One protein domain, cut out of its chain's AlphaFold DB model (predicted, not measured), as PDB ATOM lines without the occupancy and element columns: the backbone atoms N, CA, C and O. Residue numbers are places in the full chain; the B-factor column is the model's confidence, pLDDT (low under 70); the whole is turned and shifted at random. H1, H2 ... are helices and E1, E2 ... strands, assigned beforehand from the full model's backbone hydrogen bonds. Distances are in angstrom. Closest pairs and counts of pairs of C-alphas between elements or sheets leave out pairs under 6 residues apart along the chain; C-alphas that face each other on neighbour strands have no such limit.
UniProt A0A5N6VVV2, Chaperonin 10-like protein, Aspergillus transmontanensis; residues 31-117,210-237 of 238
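This is residues 31 to 117 and 210 to 237 of the 238 residues of the protein "Chaperonin 10-like protein" of Aspergillus transmontanensis (UniProt A0A5N6VVV2). There is little regular structure: the mixed sheet E1-E6-E5, with H3 over one face, makes one end, and loops reach H2 at the other. The 115 printed residues, 44 in named elements, mixed in class, run E1-H1-E2-E3-E4-H2-E5-H3-E6. The whole is compact, radius of gyration of the C-alphas 15.4 A, spans 45 by 39 by 24 A.

Find E6, residues 232 to 236: E1, residues 33 to 35, is antiparallel, N 34 to O 235 2.8 A, and E5, residues 210 to 213, parallel, N 212 to O 234 2.8 A. H3, residues 214 to 225, is over E5; E5-H3-E6 is a strand-helix-strand unit, its crossover right-handed. H1, residues 38 to 44, only just touches H3, with 3 pairs of C-alphas within 8 A. E2, residues 63 to 65, and E3, residues 68 to 70, form a hairpin, N 63 to O 70 2.8 A.

E4 is residues 75 to 77, H2 residues 87 to 90. Find C-alpha 33 at (77.664, -39.504, 335.258) and C-alpha 236 at (75.395, -37.051, 332.446).

The cut, C-alpha 117 to C-alpha 210, spans 14.6 A; residues 105 to 117 have low confidence.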
ATOM      1  N   ILE A  31      73.059 -43.379 340.056       84.62
ATOM      2  CA  ILE A  31      73.829 -42.905 338.897       84.62
ATOM      3  C   ILE A  31      73.783 -41.368 338.794       84.62
ATOM      4  O   ILE A  31      72.730 -40.757 338.988       84.62
ATOM      5  N   THR A  32      74.914 -40.746 338.437       83.06
ATOM      6  CA  THR A  32      75.011 -39.305 338.125       83.06
ATOM      7  C   THR A  32      75.768 -38.975 336.822       83.06
ATOM      8  O   THR A  32      75.309 -38.110 336.083       83.06
ATOM      9  N   TYR A  33      76.860 -39.676 336.492       85.81
ATOM     10  CA  TYR A  33      77.664 -39.504 335.258       85.81
ATOM     11  C   TYR A  33      77.960 -40.882 334.617       85.81
ATOM     12  O   TYR A  33      78.011 -41.814 335.386       85.81
ATOM     13  N   CYS A  34      78.258 -41.127 333.327       89.06
ATOM     14  CA  CYS A  34      78.687 -42.473 332.829       89.06
ATOM     15  C   CYS A  34      79.908 -42.460 331.881       89.06
ATOM     16  O   CYS A  34      79.971 -41.675 330.946       89.06
ATOM     17  N   GLY A  35      80.950 -43.253 332.168       88.56
ATOM     18  CA  GLY A  35      82.253 -43.128 331.496       88.56
ATOM     19  C   GLY A  35      82.301 -43.949 330.218       88.56
ATOM     20  O   GLY A  35      82.140 -45.163 330.295       88.56
ATOM     21  N   ILE A  36      82.542 -43.310 329.066       90.62
ATOM     22  CA  ILE A  36      82.664 -44.033 327.793       90.62
ATOM     23  C   ILE A  36      84.124 -44.440 327.591       90.62
ATOM     24  O   ILE A  36      84.994 -43.598 327.344       90.62
ATOM     25  N   CYS A  37      84.397 -45.738 327.680       90.69
ATOM     26  CA  CYS A  37      85.711 -46.317 327.443       90.69
ATOM     27  C   CYS A  37      85.714 -47.145 326.145       90.69
ATOM     28  O   CYS A  37      84.677 -47.576 325.642       90.69
ATOM     29  N   GLY A  38      86.896 -47.398 325.574       90.62
ATOM     30  CA  GLY A  38      87.011 -48.202 324.347       90.62
ATOM     31  C   GLY A  38      86.478 -49.633 324.520       90.62
ATOM     32  O   GLY A  38      85.932 -50.209 323.581       90.62
ATOM     33  N   SER A  39      86.575 -50.178 325.734       90.75
ATOM     34  CA  SER A  39      86.012 -51.467 326.156       90.75
ATOM     35  C   SER A  39      84.490 -51.547 325.987       90.75
ATOM     36  O   SER A  39      83.981 -52.605 325.626       90.75
ATOM     37  N   ASP A  40      83.761 -50.444 326.180       92.00
ATOM     38  CA  ASP A  40      82.303 -50.409 325.994       92.00
ATOM     39  C   ASP A  40      81.936 -50.595 324.526       92.00
ATOM     40  O   ASP A  40      81.075 -51.399 324.182       92.00
ATOM     41  N   ILE A  41      82.665 -49.914 323.645       92.62
ATOM     42  CA  ILE A  41      82.485 -49.978 322.194       92.62
ATOM     43  C   ILE A  41      82.904 -51.353 321.665       92.62
ATOM     44  O   ILE A  41      82.195 -51.946 320.856       92.62
ATOM     45  N   HIS A  42      84.022 -51.903 322.158       93.00
ATOM     46  CA  HIS A  42      84.427 -53.282 321.866       93.00
ATOM     47  C   HIS A  42      83.369 -54.299 322.308       93.00
ATOM     48  O   HIS A  42      83.116 -55.241 321.562       93.00
ATOM     49  N   THR A  43      82.716 -54.092 323.451       91.50
ATOM     50  CA  THR A  43      81.616 -54.943 323.927       91.50
ATOM     51  C   THR A  43      80.379 -54.806 323.035       91.50
ATOM     52  O   THR A  43      79.883 -55.797 322.510       91.50
ATOM     53  N   LEU A  44      79.921 -53.578 322.776       92.12
ATOM     54  CA  LEU A  44      78.734 -53.292 321.958       92.12
ATOM     55  C   LEU A  44      78.824 -53.822 320.514       92.12
ATOM     56  O   LEU A  44      77.785 -54.030 319.897       92.12
ATOM     57  N   ARG A  45      80.037 -54.037 319.980       94.12
ATOM     58  CA  ARG A  45      80.278 -54.607 318.638       94.12
ATOM     59  C   ARG A  45      80.757 -56.064 318.625       94.12
ATOM     60  O   ARG A  45      81.207 -56.532 317.581       94.12
ATOM     61  N   SER A  46      80.737 -56.781 319.756       93.25
ATOM     62  CA  SER A  46      81.334 -58.132 319.891       93.25
ATOM     63  C   SER A  46      82.811 -58.213 319.440       93.25
ATOM     64  O   SER A  46      83.289 -59.235 318.944       93.25
ATOM     65  N   GLY A  47      83.564 -57.123 319.597       92.62
ATOM     66  CA  GLY A  47      84.916 -56.925 319.059       92.62
ATOM     67  C   GLY A  47      86.036 -57.706 319.758       92.62
ATOM     68  O   GLY A  47      87.204 -57.486 319.439       92.62
ATOM     69  N   TRP A  48      85.698 -58.577 320.711       89.00
ATOM     70  CA  TRP A  48      86.594 -59.547 321.360       89.00
ATOM     71  C   TRP A  48      86.057 -60.991 321.282       89.00
ATOM     72  O   TRP A  48      86.644 -61.903 321.856       89.00
ATOM     73  N   GLY A  49      84.936 -61.201 320.584       89.12
ATOM     74  CA  GLY A  49      84.127 -62.417 320.634       89.12
ATOM     75  C   GLY A  49      82.655 -62.091 320.927       89.12
ATOM     76  O   GLY A  49      82.340 -60.944 321.256       89.12
ATOM     77  N   PRO A  50      81.735 -63.066 320.798       89.81
ATOM     78  CA  PRO A  50      80.301 -62.832 320.964       89.81
ATOM     79  C   PRO A  50      79.952 -62.286 322.354       89.81
ATOM     80  O   PRO A  50      80.198 -62.942 323.365       89.81
ATOM     81  N   SER A  51      79.355 -61.095 322.407       88.50
ATOM     82  CA  SER A  51      78.817 -60.534 323.648       88.50
ATOM     83  C   SER A  51      77.420 -61.075 323.967       88.50
ATOM     84  O   SER A  51      76.678 -61.499 323.082       88.50
ATOM     85  N   LEU A  52      77.059 -61.068 325.253       86.38
ATOM     86  CA  LEU A  52      75.737 -61.483 325.722       86.38
ATOM     87  C   LEU A  52      74.740 -60.333 325.537       86.38
ATOM     88  O   LEU A  52      74.727 -59.398 326.337       86.38
ATOM     89  N   TYR A  53      73.938 -60.400 324.471       88.25
ATOM     90  CA  TYR A  53      72.869 -59.439 324.177       88.25
ATOM     91  C   TYR A  53      71.517 -59.872 324.789       88.25
ATOM     92  O   TYR A  53      71.288 -61.076 324.944       88.25
ATOM     93  N   PRO A  54      70.598 -58.934 325.101       89.75
ATOM     94  CA  PRO A  54      70.791 -57.480 325.075       89.75
ATOM     95  C   PRO A  54      71.858 -57.064 326.098       89.75
ATOM     96  O   PRO A  54      71.943 -57.689 327.147       89.75
ATOM     97  N   CYS A  55      72.702 -56.073 325.796       86.62
ATOM     98  CA  CYS A  55      73.856 -55.716 326.628       86.62
ATOM     99  C   CYS A  55      73.831 -54.258 327.116       86.62
ATOM    100  O   CYS A  55      73.669 -53.304 326.345       86.62
ATOM    101  N   CYS A  56      74.017 -54.074 328.423       88.19
ATOM    102  CA  CYS A  56      74.365 -52.776 328.988       88.19
ATOM    103  C   CYS A  56      75.894 -52.619 329.017       88.19
ATOM    104  O   CYS A  56      76.617 -53.580 329.298       88.19
ATOM    105  N   ALA A  57      76.362 -51.411 328.711       88.62
ATOM    106  CA  ALA A  57      77.764 -51.012 328.710       88.62
ATOM    107  C   ALA A  57      77.923 -49.702 329.505       88.62
ATOM    108  O   ALA A  57      76.935 -49.031 329.803       88.62
ATOM    109  N   GLY A  58      79.161 -49.353 329.842       87.88
ATOM    110  CA  GLY A  58      79.540 -48.374 330.861       87.88
ATOM    111  C   GLY A  58      80.080 -49.093 332.099       87.88
ATOM    112  O   GLY A  58      79.389 -49.920 332.689       87.88
ATOM    113  N   HIS A  59      81.335 -48.830 332.480       86.94
ATOM    114  CA  HIS A  59      82.009 -49.577 333.562       86.94
ATOM    115  C   HIS A  59      83.111 -48.818 334.312       86.94
ATOM    116  O   HIS A  59      83.984 -49.398 334.957       86.94
ATOM    117  N   GLU A  60      83.068 -47.498 334.239       84.12
ATOM    118  CA  GLU A  60      83.761 -46.621 335.176       84.12
ATOM    119  C   GLU A  60      82.652 -46.080 336.091       84.12
ATOM    120  O   GLU A  60      81.642 -45.661 335.526       84.12
ATOM    121  N   ILE A  61      82.768 -46.180 337.434       80.81
ATOM    122  CA  ILE A  61      81.646 -45.968 338.392       80.81
ATOM    123  C   ILE A  61      81.921 -44.897 339.493       80.81
ATOM    124  O   ILE A  61      83.015 -44.845 340.023       80.81
ATOM    125  N   ASN A  62      80.955 -44.012 339.786       75.25
ATOM    126  CA  ASN A  62      80.953 -42.757 340.576       75.25
ATOM    127  C   ASN A  62      79.490 -42.274 340.792       75.25
ATOM    128  O   ASN A  62      78.980 -41.423 340.058       75.25
ATOM    129  N   GLY A  63      78.786 -42.801 341.786       76.56
ATOM    130  CA  GLY A  63      77.440 -42.347 342.158       76.56
ATOM    131  C   GLY A  63      77.371 -41.791 343.577       76.56
ATOM    132  O   GLY A  63      78.397 -41.547 344.217       76.56
ATOM    133  N   VAL A  64      76.147 -41.611 344.081       72.38
ATOM    134  CA  VAL A  64      75.902 -41.262 345.492       72.38
ATOM    135  C   VAL A  64      75.178 -42.402 346.203       72.38
ATOM    136  O   VAL A  64      74.140 -42.872 345.733       72.38
ATOM    137  N   LYS A  65      75.700 -42.796 347.369       77.31
ATOM    138  CA  LYS A  65      75.107 -43.766 348.297       77.31
ATOM    139  C   LYS A  65      74.936 -43.098 349.662       77.31
ATOM    140  O   LYS A  65      75.907 -42.931 350.383       77.31
ATOM    141  N   VAL A  66      73.706 -42.721 350.023       78.19
ATOM    142  CA  VAL A  66      73.361 -42.174 351.361       78.19
ATOM    143  C   VAL A  66      74.294 -41.019 351.809       78.19
ATOM    144  O   VAL A  66      74.648 -40.888 352.972       78.19
ATOM    145  N   GLY A  67      74.702 -40.168 350.861       74.00
ATOM    146  CA  GLY A  67      75.623 -39.041 351.080       74.00
ATOM    147  C   GLY A  67      77.070 -39.301 350.642       74.00
ATOM    148  O   GLY A  67      77.720 -38.371 350.162       74.00
ATOM    149  N   ASP A  68      77.547 -40.545 350.698       79.69
ATOM    150  CA  ASP A  68      78.887 -40.912 350.230       79.69
ATOM    151  C   ASP A  68      78.985 -40.844 348.703       79.69
ATOM    152  O   ASP A  68      78.080 -41.279 347.983       79.69
ATOM    153  N   ARG A  69      80.125 -40.363 348.193       77.75
ATOM    154  CA  ARG A  69      80.506 -40.517 346.781       77.75
ATOM    155  C   ARG A  69      81.239 -41.845 346.619       77.75
ATOM    156  O   ARG A  69      82.299 -42.029 347.211       77.75
ATOM    157  N   VAL A  70      80.674 -42.759 345.835       81.00
ATOM    158  CA  VAL A  70      81.134 -44.156 345.731       81.00
ATOM    159  C   VAL A  70      81.391 -44.558 344.288       81.00
ATOM    160  O   VAL A  70      80.685 -44.099 343.396       81.00
ATOM    161  N   GLY A  71      82.361 -45.445 344.059       77.94
ATOM    162  CA  GLY A  71      82.741 -45.882 342.720       77.94
ATOM    163  C   GLY A  71      83.105 -47.361 342.612       77.94
ATOM    164  O   GLY A  71      83.439 -48.005 343.602       77.94
ATOM    165  N   VAL A  72      83.022 -47.886 341.391       81.06
ATOM    166  CA  VAL A  72      83.252 -49.293 340.993       81.06
ATOM    167  C   VAL A  72      84.030 -49.303 339.659       81.06
ATOM    168  O   VAL A  72      84.147 -48.282 338.975       81.06
ATOM    169  N   VAL A  73      84.630 -50.438 339.311       82.88
ATOM    170  CA  VAL A  73      85.545 -50.608 338.170       82.88
ATOM    171  C   VAL A  73      84.915 -51.497 337.080       82.88
ATOM    172  O   VAL A  73      83.720 -51.799 337.115       82.88
ATOM    173  N   ALA A  74      85.722 -51.969 336.122       84.44
ATOM    174  CA  ALA A  74      85.314 -52.958 335.112       84.44
ATOM    175  C   ALA A  74      84.738 -54.268 335.698       84.44
ATOM    176  O   ALA A  74      84.006 -54.987 335.019       84.44
ATOM    177  N   GLN A  75      85.071 -54.556 336.954       83.56
ATOM    178  CA  GLN A  75      84.681 -55.716 337.745       83.56
ATOM    179  C   GLN A  75      83.828 -55.286 338.942       83.56
ATOM    180  O   GLN A  75      84.129 -54.282 339.592       83.56
ATOM    181  N   ASN A  76      82.800 -56.076 339.249       81.19
ATOM    182  CA  ASN A  76      81.882 -55.849 340.367       81.19
ATOM    183  C   ASN A  76      81.809 -57.025 341.362       81.19
ATOM    184  O   ASN A  76      81.340 -56.815 342.477       81.19
ATOM    185  N   ASP A  77      82.317 -58.220 341.023       81.50
ATOM    186  CA  ASP A  77      82.453 -59.330 341.979       81.50
ATOM    187  C   ASP A  77      83.661 -60.248 341.694       81.50
ATOM    188  O   ASP A  77      84.071 -60.446 340.547       81.50
ATOM    189  N   SER A  78      84.214 -60.858 342.744       83.25
ATOM    190  CA  SER A  78      85.280 -61.873 342.688       83.25
ATOM    191  C   SER A  78      84.898 -63.106 343.524       83.25
ATOM    192  O   SER A  78      83.758 -63.236 343.974       83.25
ATOM    193  N   CYS A  79      85.811 -64.062 343.724       84.75
ATOM    194  CA  CYS A  79      85.469 -65.264 344.485       84.75
ATOM    195  C   CYS A  79      85.241 -64.970 345.978       84.75
ATOM    196  O   CYS A  79      84.376 -65.604 346.582       84.75
ATOM    197  N   LEU A  80      86.017 -64.041 346.563       78.25
ATOM    198  CA  LEU A  80      86.040 -63.692 347.994       78.25
ATOM    199  C   LEU A  80      85.937 -64.919 348.931       78.25
ATOM    200  O   LEU A  80      85.189 -64.926 349.904       78.25
ATOM    201  N   GLY A  81      86.627 -66.012 348.581       77.44
ATOM    202  CA  GLY A  81      86.590 -67.304 349.282       77.44
ATOM    203  C   GLY A  81      85.308 -68.136 349.098       77.44
ATOM    204  O   GLY A  81      85.335 -69.346 349.329       77.44
ATOM    205  N   ARG A  82      84.206 -67.547 348.612       82.12
ATOM    206  CA  ARG A  82      82.872 -68.173 348.470       82.12
ATOM    207  C   ARG A  82      82.807 -69.328 347.465       82.12
ATOM    208  O   ARG A  82      81.832 -70.070 347.450       82.12
ATOM    209  N   GLN A  83      83.826 -69.489 346.620       72.56
ATOM    210  CA  GLN A  83      83.987 -70.626 345.698       72.56
ATOM    211  C   GLN A  83      85.294 -71.388 345.984       72.56
ATOM    212  O   GLN A  83      86.010 -71.827 345.079       72.56
ATOM    213  N   GLY A  84      85.637 -71.492 347.270       77.38
ATOM    214  CA  GLY A  84      86.934 -71.957 347.746       77.38
ATOM    215  C   GLY A  84      88.030 -70.911 347.531       77.38
ATOM    216  O   GLY A  84      87.917 -70.032 346.673       77.38
ATOM    217  N   HIS A  85      89.113 -71.033 348.295       79.75
ATOM    218  CA  HIS A  85      90.246 -70.105 348.291       79.75
ATOM    219  C   HIS A  85      90.832 -69.862 346.882       79.75
ATOM    220  O   HIS A  85      90.737 -70.714 345.991       79.75
ATOM    221  N   SER A  86      91.428 -68.690 346.686       86.50
ATOM    222  CA  SER A  86      92.255 -68.338 345.529       86.50
ATOM    223  C   SER A  86      93.330 -67.368 346.011       86.50
ATOM    224  O   SER A  86      93.008 -66.451 346.778       86.50
ATOM    225  N   GLU A  87      94.576 -67.559 345.592       90.19
ATOM    226  CA  GLU A  87      95.716 -66.782 346.096       90.19
ATOM    227  C   GLU A  87      95.576 -65.291 345.751       90.19
ATOM    228  O   GLU A  87      95.882 -64.431 346.570       90.19
ATOM    229  N   GLU A  88      94.991 -64.974 344.595       91.06
ATOM    230  CA  GLU A  88      94.860 -63.615 344.070       91.06
ATOM    231  C   GLU A  88      93.900 -62.771 344.922       91.06
ATOM    232  O   GLU A  88      94.290 -61.719 345.420       91.06
ATOM    233  N   CYS A  89      92.680 -63.254 345.200       85.38
ATOM    234  CA  CYS A  89      91.775 -62.567 346.141       85.38
ATOM    235  C   CYS A  89      92.378 -62.423 347.548       85.38
ATOM    236  O   CYS A  89      92.039 -61.493 348.269       85.38
ATOM    237  N   SER A  90      93.262 -63.339 347.943       86.25
ATOM    238  CA  SER A  90      93.896 -63.326 349.267       86.25
ATOM    239  C   SER A  90      95.095 -62.373 349.336       86.25
ATOM    240  O   SER A  90      95.496 -61.965 350.422       86.25
ATOM    241  N   ALA A  91      95.629 -61.977 348.177       88.12
ATOM    242  CA  ALA A  91      96.695 -60.997 348.003       88.12
ATOM    243  C   ALA A  91      96.183 -59.587 347.624       88.12
ATOM    244  O   ALA A  91      96.993 -58.740 347.250       88.12
ATOM    245  N   ALA A  92      94.865 -59.333 347.698       85.62
ATOM    246  CA  ALA A  92      94.207 -58.121 347.176       85.62
ATOM    247  C   ALA A  92      94.492 -57.872 345.673       85.62
ATOM    248  O   ALA A  92      94.808 -56.766 345.229       85.62
ATOM    249  N   LEU A  93      94.433 -58.960 344.896       87.56
ATOM    250  CA  LEU A  93      94.591 -59.024 343.443       87.56
ATOM    251  C   LEU A  93      93.311 -59.576 342.785       87.56
ATOM    252  O   LEU A  93      93.365 -60.384 341.860       87.56
ATOM    253  N   GLU A  94      92.135 -59.149 343.251       86.06
ATOM    254  CA  GLU A  94      90.819 -59.633 342.806       86.06
ATOM    255  C   GLU A  94      90.599 -59.510 341.290       86.06
ATOM    256  O   GLU A  94      89.863 -60.317 340.719       86.06
ATOM    257  N   THR A  95      91.270 -58.555 340.633       85.00
ATOM    258  CA  THR A  95      91.278 -58.360 339.169       85.00
ATOM    259  C   THR A  95      91.979 -59.464 338.381       85.00
ATOM    260  O   THR A  95      91.881 -59.504 337.158       85.00
ATOM    261  N   TYR A  96      92.693 -60.353 339.071       86.94
ATOM    262  CA  TYR A  96      93.364 -61.520 338.503       86.94
ATOM    263  C   TYR A  96      92.736 -62.838 338.977       86.94
ATOM    264  O   TYR A  96      93.248 -63.906 338.660       86.94
ATOM    265  N   CYS A  97      91.622 -62.791 339.722       85.81
ATOM    266  CA  CYS A  97      90.993 -63.994 340.253       85.81
ATOM    267  C   CYS A  97      90.502 -64.926 339.121       85.81
ATOM    268  O   CYS A  97      89.611 -64.536 338.362       85.81
ATOM    269  N   PRO A  98      90.967 -66.190 339.047       83.88
ATOM    270  CA  PRO A  98      90.545 -67.144 338.015       83.88
ATOM    271  C   PRO A  98      89.087 -67.605 338.184       83.88
ATOM    272  O   PRO A  98      88.520 -68.234 337.296       83.88
ATOM    273  N   LYS A  99      88.466 -67.281 339.325       82.62
ATOM    274  CA  LYS A  99      87.054 -67.513 339.655       82.62
ATOM    275  C   LYS A  99      86.277 -66.186 339.623       82.62
ATOM    276  O   LYS A  99      85.500 -65.893 340.534       82.62
ATOM    277  N   LEU A 100      86.562 -65.346 338.625       73.56
ATOM    278  CA  LEU A 100      85.909 -64.053 338.402       73.56
ATOM    279  C   LEU A 100      84.384 -64.226 338.384       73.56
ATOM    280  O   LEU A 100      83.862 -65.068 337.652       73.56
ATOM    281  N   ARG A 101      83.668 -63.434 339.192       71.25
ATOM    282  CA  ARG A 101      82.222 -63.609 339.390       71.25
ATOM    283  C   ARG A 101      81.348 -62.569 338.704       71.25
ATOM    284  O   ARG A 101      80.191 -62.876 338.418       71.25
ATOM    285  N   GLY A 102      81.876 -61.384 338.407       70.50
ATOM    286  CA  GLY A 102      81.110 -60.368 337.700       70.50
ATOM    287  C   GLY A 102      81.965 -59.265 337.085       70.50
ATOM    288  O   GLY A 102      82.798 -58.648 337.750       70.50
ATOM    289  N   LEU A 103      81.720 -59.020 335.799       75.44
ATOM    290  CA  LEU A 103      82.073 -57.779 335.118       75.44
ATOM    291  C   LEU A 103      80.879 -56.825 335.163       75.44
ATOM    292  O   LEU A 103      79.733 -57.248 335.301       75.44
ATOM    293  N   THR A 104      81.153 -55.534 335.040       76.00
ATOM    294  CA  THR A 104      80.126 -54.484 335.065       76.00
ATOM    295  C   THR A 104      79.321 -54.431 333.761       76.00
ATOM    296  O   THR A 104      78.117 -54.195 333.794       76.00
ATOM    297  N   TYR A 105      79.952 -54.745 332.626       69.50
ATOM    298  CA  TYR A 105      79.279 -55.015 331.353       69.50
ATOM    299  C   TYR A 105      79.102 -56.526 331.132       69.50
ATOM    300  O   TYR A 105      79.923 -57.338 331.560       69.50
ATOM    301  N   THR A 106      78.052 -56.919 330.403       55.00
ATOM    302  CA  THR A 106      77.762 -58.318 329.989       55.00
ATOM    303  C   THR A 106      77.655 -59.375 331.104       55.00
ATOM    304  O   THR A 106      77.688 -60.573 330.823       55.00
ATOM    305  N   SER A 107      77.473 -58.985 332.366       57.19
ATOM    306  CA  SER A 107      77.091 -59.923 333.426       57.19
ATOM    307  C   SER A 107      75.675 -60.472 333.208       57.19
ATOM    308  O   SER A 107      74.780 -59.769 332.749       57.19
ATOM    309  N   LYS A 108      75.433 -61.729 333.616       51.81
ATOM    310  CA  LYS A 108      74.102 -62.381 333.567       51.81
ATOM    311  C   LYS A 108      73.018 -61.639 334.374       51.81
ATOM    312  O   LYS A 108      71.829 -61.892 334.201       51.81
ATOM    313  N   HIS A 109      73.433 -60.741 335.262       47.44
ATOM    314  CA  HIS A 109      72.569 -59.868 336.042       47.44
ATOM    315  C   HIS A 109      73.066 -58.424 335.911       47.44
ATOM    316  O   HIS A 109      74.261 -58.171 336.085       47.44
ATOM    317  N   TRP A 110      72.161 -57.497 335.594       40.91
ATOM    318  CA  TRP A 110      72.489 -56.095 335.317       40.91
ATOM    319  C   TRP A 110      72.917 -55.333 336.578       40.91
ATOM    320  O   TRP A 110      72.321 -55.510 337.643       40.91
ATOM    321  N   MET A 111      73.948 -54.493 336.437       40.00
ATOM    322  CA  MET A 111      74.466 -53.548 337.441       40.00
ATOM    323  C   MET A 111      74.827 -52.211 336.745       40.00
ATOM    324  O   MET A 111      74.885 -52.168 335.517       40.00
ATOM    325  N   GLU A 112      75.015 -51.116 337.495       36.09
ATOM    326  CA  GLU A 112      74.777 -49.735 337.003       36.09
ATOM    327  C   GLU A 112      75.904 -48.700 337.292       36.09
ATOM    328  O   GLU A 112      76.532 -48.761 338.347       36.09
ATOM    329  N   GLY A 113      76.144 -47.719 336.387       33.41
ATOM    330  CA  GLY A 113      77.235 -46.715 336.484       33.41
ATOM    331  C   GLY A 113      77.214 -45.530 335.471       33.41
ATOM    332  O   GLY A 113      76.374 -45.531 334.581       33.41
ATOM    333  N   THR A 114      78.062 -44.473 335.538       38.59
ATOM    334  CA  THR A 114      79.110 -44.165 336.549       38.59
ATOM    335  C   THR A 114      80.453 -43.314 336.324       38.59
ATOM    336  O   THR A 114      81.342 -43.433 337.144       38.59
ATOM    337  N   ALA A 115      80.793 -42.465 335.341       40.38
ATOM    338  CA  ALA A 115      82.214 -42.036 335.057       40.38
ATOM    339  C   ALA A 115      83.177 -41.536 336.202       40.38
ATOM    340  O   ALA A 115      82.824 -40.575 336.884       40.38
ATOM    341  N   LEU A 116      84.460 -42.003 336.278       48.69
ATOM    342  CA  LEU A 116      85.678 -41.169 335.980       48.69
ATOM    343  C   LEU A 116      87.090 -41.836 336.032       48.69
ATOM    344  O   LEU A 116      87.856 -41.664 335.090       48.69
ATOM    345  N   MET A 117      87.518 -42.502 337.116       51.56
ATOM    346  CA  MET A 117      88.942 -42.924 337.308       51.56
ATOM    347  C   MET A 117      89.212 -44.417 337.033       51.56
ATOM    348  O   MET A 117      90.347 -44.886 337.136       51.56
ATOM    349  N   GLN A 210      84.475 -33.947 328.519       86.44
ATOM    350  CA  GLN A 210      83.342 -33.407 327.780       86.44
ATOM    351  C   GLN A 210      82.091 -34.141 328.263       86.44
ATOM    352  O   GLN A 210      81.999 -35.367 328.139       86.44
ATOM    353  N   GLU A 211      81.176 -33.393 328.873       88.31
ATOM    354  CA  GLU A 211      79.915 -33.920 329.386       88.31
ATOM    355  C   GLU A 211      78.898 -34.064 328.249       88.31
ATOM    356  O   GLU A 211      78.734 -33.161 327.428       88.31
ATOM    357  N   VAL A 212      78.235 -35.217 328.178       91.69
ATOM    358  CA  VAL A 212      77.330 -35.582 327.082       91.69
ATOM    359  C   VAL A 212      76.003 -36.079 327.664       91.69
ATOM    360  O   VAL A 212      75.978 -37.169 328.230       91.69
ATOM    361  N   PRO A 213      74.884 -35.347 327.542       93.56
ATOM    362  CA  PRO A 213      73.580 -35.804 328.034       93.56
ATOM    363  C   PRO A 213      73.254 -37.238 327.600       93.56
ATOM    364  O   PRO A 213      73.523 -37.608 326.453       93.56
ATOM    365  N   MET A 214      72.693 -38.053 328.497       91.12
ATOM    366  CA  MET A 214      72.433 -39.477 328.248       91.12
ATOM    367  C   MET A 214      71.560 -39.703 327.004       91.12
ATOM    368  O   MET A 214      71.765 -40.674 326.273       91.12
ATOM    369  N   ARG A 215      70.649 -38.775 326.678       92.69
ATOM    370  CA  ARG A 215      69.876 -38.799 325.418       92.69
ATOM    371  C   ARG A 215      70.710 -38.760 324.123       92.69
ATOM    372  O   ARG A 215      70.156 -39.017 323.061       92.69
ATOM    373  N   LEU A 216      72.010 -38.454 324.186       94.81
ATOM    374  CA  LEU A 216      72.941 -38.427 323.045       94.81
ATOM    375  C   LEU A 216      73.893 -39.643 323.000       94.81
ATOM    376  O   LEU A 216      74.898 -39.608 322.289       94.81
ATOM    377  N   ALA A 217      73.609 -40.721 323.742       93.06
ATOM    378  CA  ALA A 217      74.518 -41.864 323.884       93.06
ATOM    379  C   ALA A 217      74.952 -42.527 322.562       93.06
ATOM    380  O   ALA A 217      76.137 -42.816 322.392       93.06
ATOM    381  N   ASN A 218      74.053 -42.674 321.584       94.62
ATOM    382  CA  ASN A 218      74.420 -43.152 320.246       94.62
ATOM    383  C   ASN A 218      75.453 -42.248 319.550       94.62
ATOM    384  O   ASN A 218      76.467 -42.737 319.050       94.62
ATOM    385  N   GLN A 219      75.231 -40.926 319.549       95.19
ATOM    386  CA  GLN A 219      76.157 -39.972 318.932       95.19
ATOM    387  C   GLN A 219      77.524 -40.012 319.624       95.19
ATOM    388  O   GLN A 219      78.551 -39.966 318.954       95.19
ATOM    389  N   ALA A 220      77.547 -40.163 320.950       94.19
ATOM    390  CA  ALA A 220      78.780 -40.276 321.722       94.19
ATOM    391  C   ALA A 220      79.595 -41.533 321.356       94.19
ATOM    392  O   ALA A 220      80.823 -41.465 321.264       94.19
ATOM    393  N   ILE A 221      78.924 -42.661 321.095       93.38
ATOM    394  CA  ILE A 221      79.551 -43.905 320.621       93.38
ATOM    395  C   ILE A 221      80.108 -43.728 319.200       93.38
ATOM    396  O   ILE A 221      81.279 -44.037 318.969       93.38
ATOM    397  N   GLN A 222      79.324 -43.167 318.271       93.81
ATOM    398  CA  GLN A 222      79.797 -42.865 316.912       93.81
ATOM    399  C   GLN A 222      81.001 -41.910 316.913       93.81
ATOM    400  O   GLN A 222      81.952 -42.092 316.153       93.81
ATOM    401  N   ASP A 223      80.980 -40.897 317.776       93.38
ATOM    402  CA  ASP A 223      82.022 -39.877 317.863       93.38
ATOM    403  C   ASP A 223      83.310 -40.414 318.505       93.38
ATOM    404  O   ASP A 223      84.410 -39.992 318.134       93.38
ATOM    405  N   MET A 224      83.201 -41.398 319.403       90.38
ATOM    406  CA  MET A 224      84.343 -42.168 319.904       90.38
ATOM    407  C   MET A 224      84.942 -43.083 318.824       90.38
ATOM    408  O   MET A 224      86.159 -43.061 318.639       90.38
ATOM    409  N   GLU A 225      84.123 -43.829 318.071       87.88
ATOM    410  CA  GLU A 225      84.578 -44.674 316.945       87.88
ATOM    411  C   GLU A 225      85.257 -43.848 315.841       87.88
ATOM    412  O   GLU A 225      86.335 -44.198 315.356       87.88
ATOM    413  N   ALA A 226      84.682 -42.693 315.499       89.75
ATOM    414  CA  ALA A 226      85.266 -41.730 314.569       89.75
ATOM    415  C   ALA A 226      86.506 -41.000 315.133       89.75
ATOM    416  O   ALA A 226      87.145 -40.219 314.422       89.75
ATOM    417  N   GLY A 227      86.864 -41.222 316.404       86.06
ATOM    418  CA  GLY A 227      88.019 -40.606 317.056       86.06
ATOM    419  C   GLY A 227      87.901 -39.092 317.261       86.06
ATOM    420  O   GLY A 227      88.928 -38.421 317.376       86.06
ATOM    421  N   LYS A 228      86.674 -38.549 317.295       88.31
ATOM    422  CA  LYS A 228      86.386 -37.132 317.587       88.31
ATOM    423  C   LYS A 228      86.590 -36.803 319.070       88.31
ATOM    424  O   LYS A 228      86.914 -35.664 319.404       88.31
ATOM    425  N   ALA A 229      86.449 -37.793 319.953       83.88
ATOM    426  CA  ALA A 229      86.696 -37.646 321.383       83.88
ATOM    427  C   ALA A 229      88.146 -37.201 321.664       83.88
ATOM    428  O   ALA A 229      89.098 -37.985 321.588       83.88
ATOM    429  N   ARG A 230      88.324 -35.916 322.006       75.75
ATOM    430  CA  ARG A 230      89.649 -35.314 322.238       75.75
ATOM    431  C   ARG A 230      90.353 -35.958 323.434       75.75
ATOM    432  O   ARG A 230      91.532 -36.286 323.315       75.75
ATOM    433  N   TYR A 231      89.632 -36.204 324.531       76.94
ATOM    434  CA  TYR A 231      90.169 -36.839 325.741       76.94
ATOM    435  C   TYR A 231      89.203 -37.844 326.369       76.94
ATOM    436  O   TYR A 231      89.424 -39.046 326.218       76.94
ATOM    437  N   ARG A 232      88.136 -37.385 327.034       83.00
ATOM    438  CA  ARG A 232      87.103 -38.256 327.609       83.00
ATOM    439  C   ARG A 232      85.707 -37.733 327.294       83.00
ATOM    440  O   ARG A 232      85.453 -36.542 327.466       83.00
ATOM    441  N   TYR A 233      84.809 -38.640 326.920       90.06
ATOM    442  CA  TYR A 233      83.370 -38.418 327.013       90.06
ATOM    443  C   TYR A 233      82.840 -39.003 328.314       90.06
ATOM    444  O   TYR A 233      83.170 -40.130 328.694       90.06
ATOM    445  N   VAL A 234      82.028 -38.206 328.993       89.06
ATOM    446  CA  VAL A 234      81.350 -38.574 330.224       89.06
ATOM    447  C   VAL A 234      79.883 -38.264 330.032       89.06
ATOM    448  O   VAL A 234      79.501 -37.114 329.852       89.06
ATOM    449  N   HIS A 235      79.051 -39.288 330.063       91.19
ATOM    450  CA  HIS A 235      77.624 -39.092 330.104       91.19
ATOM    451  C   HIS A 235      77.184 -38.387 331.378       91.19
ATOM    452  O   HIS A 235      77.818 -38.557 332.415       91.19
ATOM    453  N   ILE A 236      76.092 -37.638 331.298       88.75
ATOM    454  CA  ILE A 236      75.395 -37.051 332.446       88.75
ATOM    455  C   ILE A 236      73.913 -37.401 332.356       88.75
ATOM    456  O   ILE A 236      73.365 -37.469 331.254       88.75
ATOM    457  N   ASN A 237      73.276 -37.631 333.501       83.81
ATOM    458  CA  ASN A 237      71.824 -37.791 333.553       83.81
ATOM    459  C   ASN A 237      71.152 -36.422 333.379       83.81
ATOM    460  O   ASN A 237      71.490 -35.485 334.107       83.81
TER     461      ASN A 237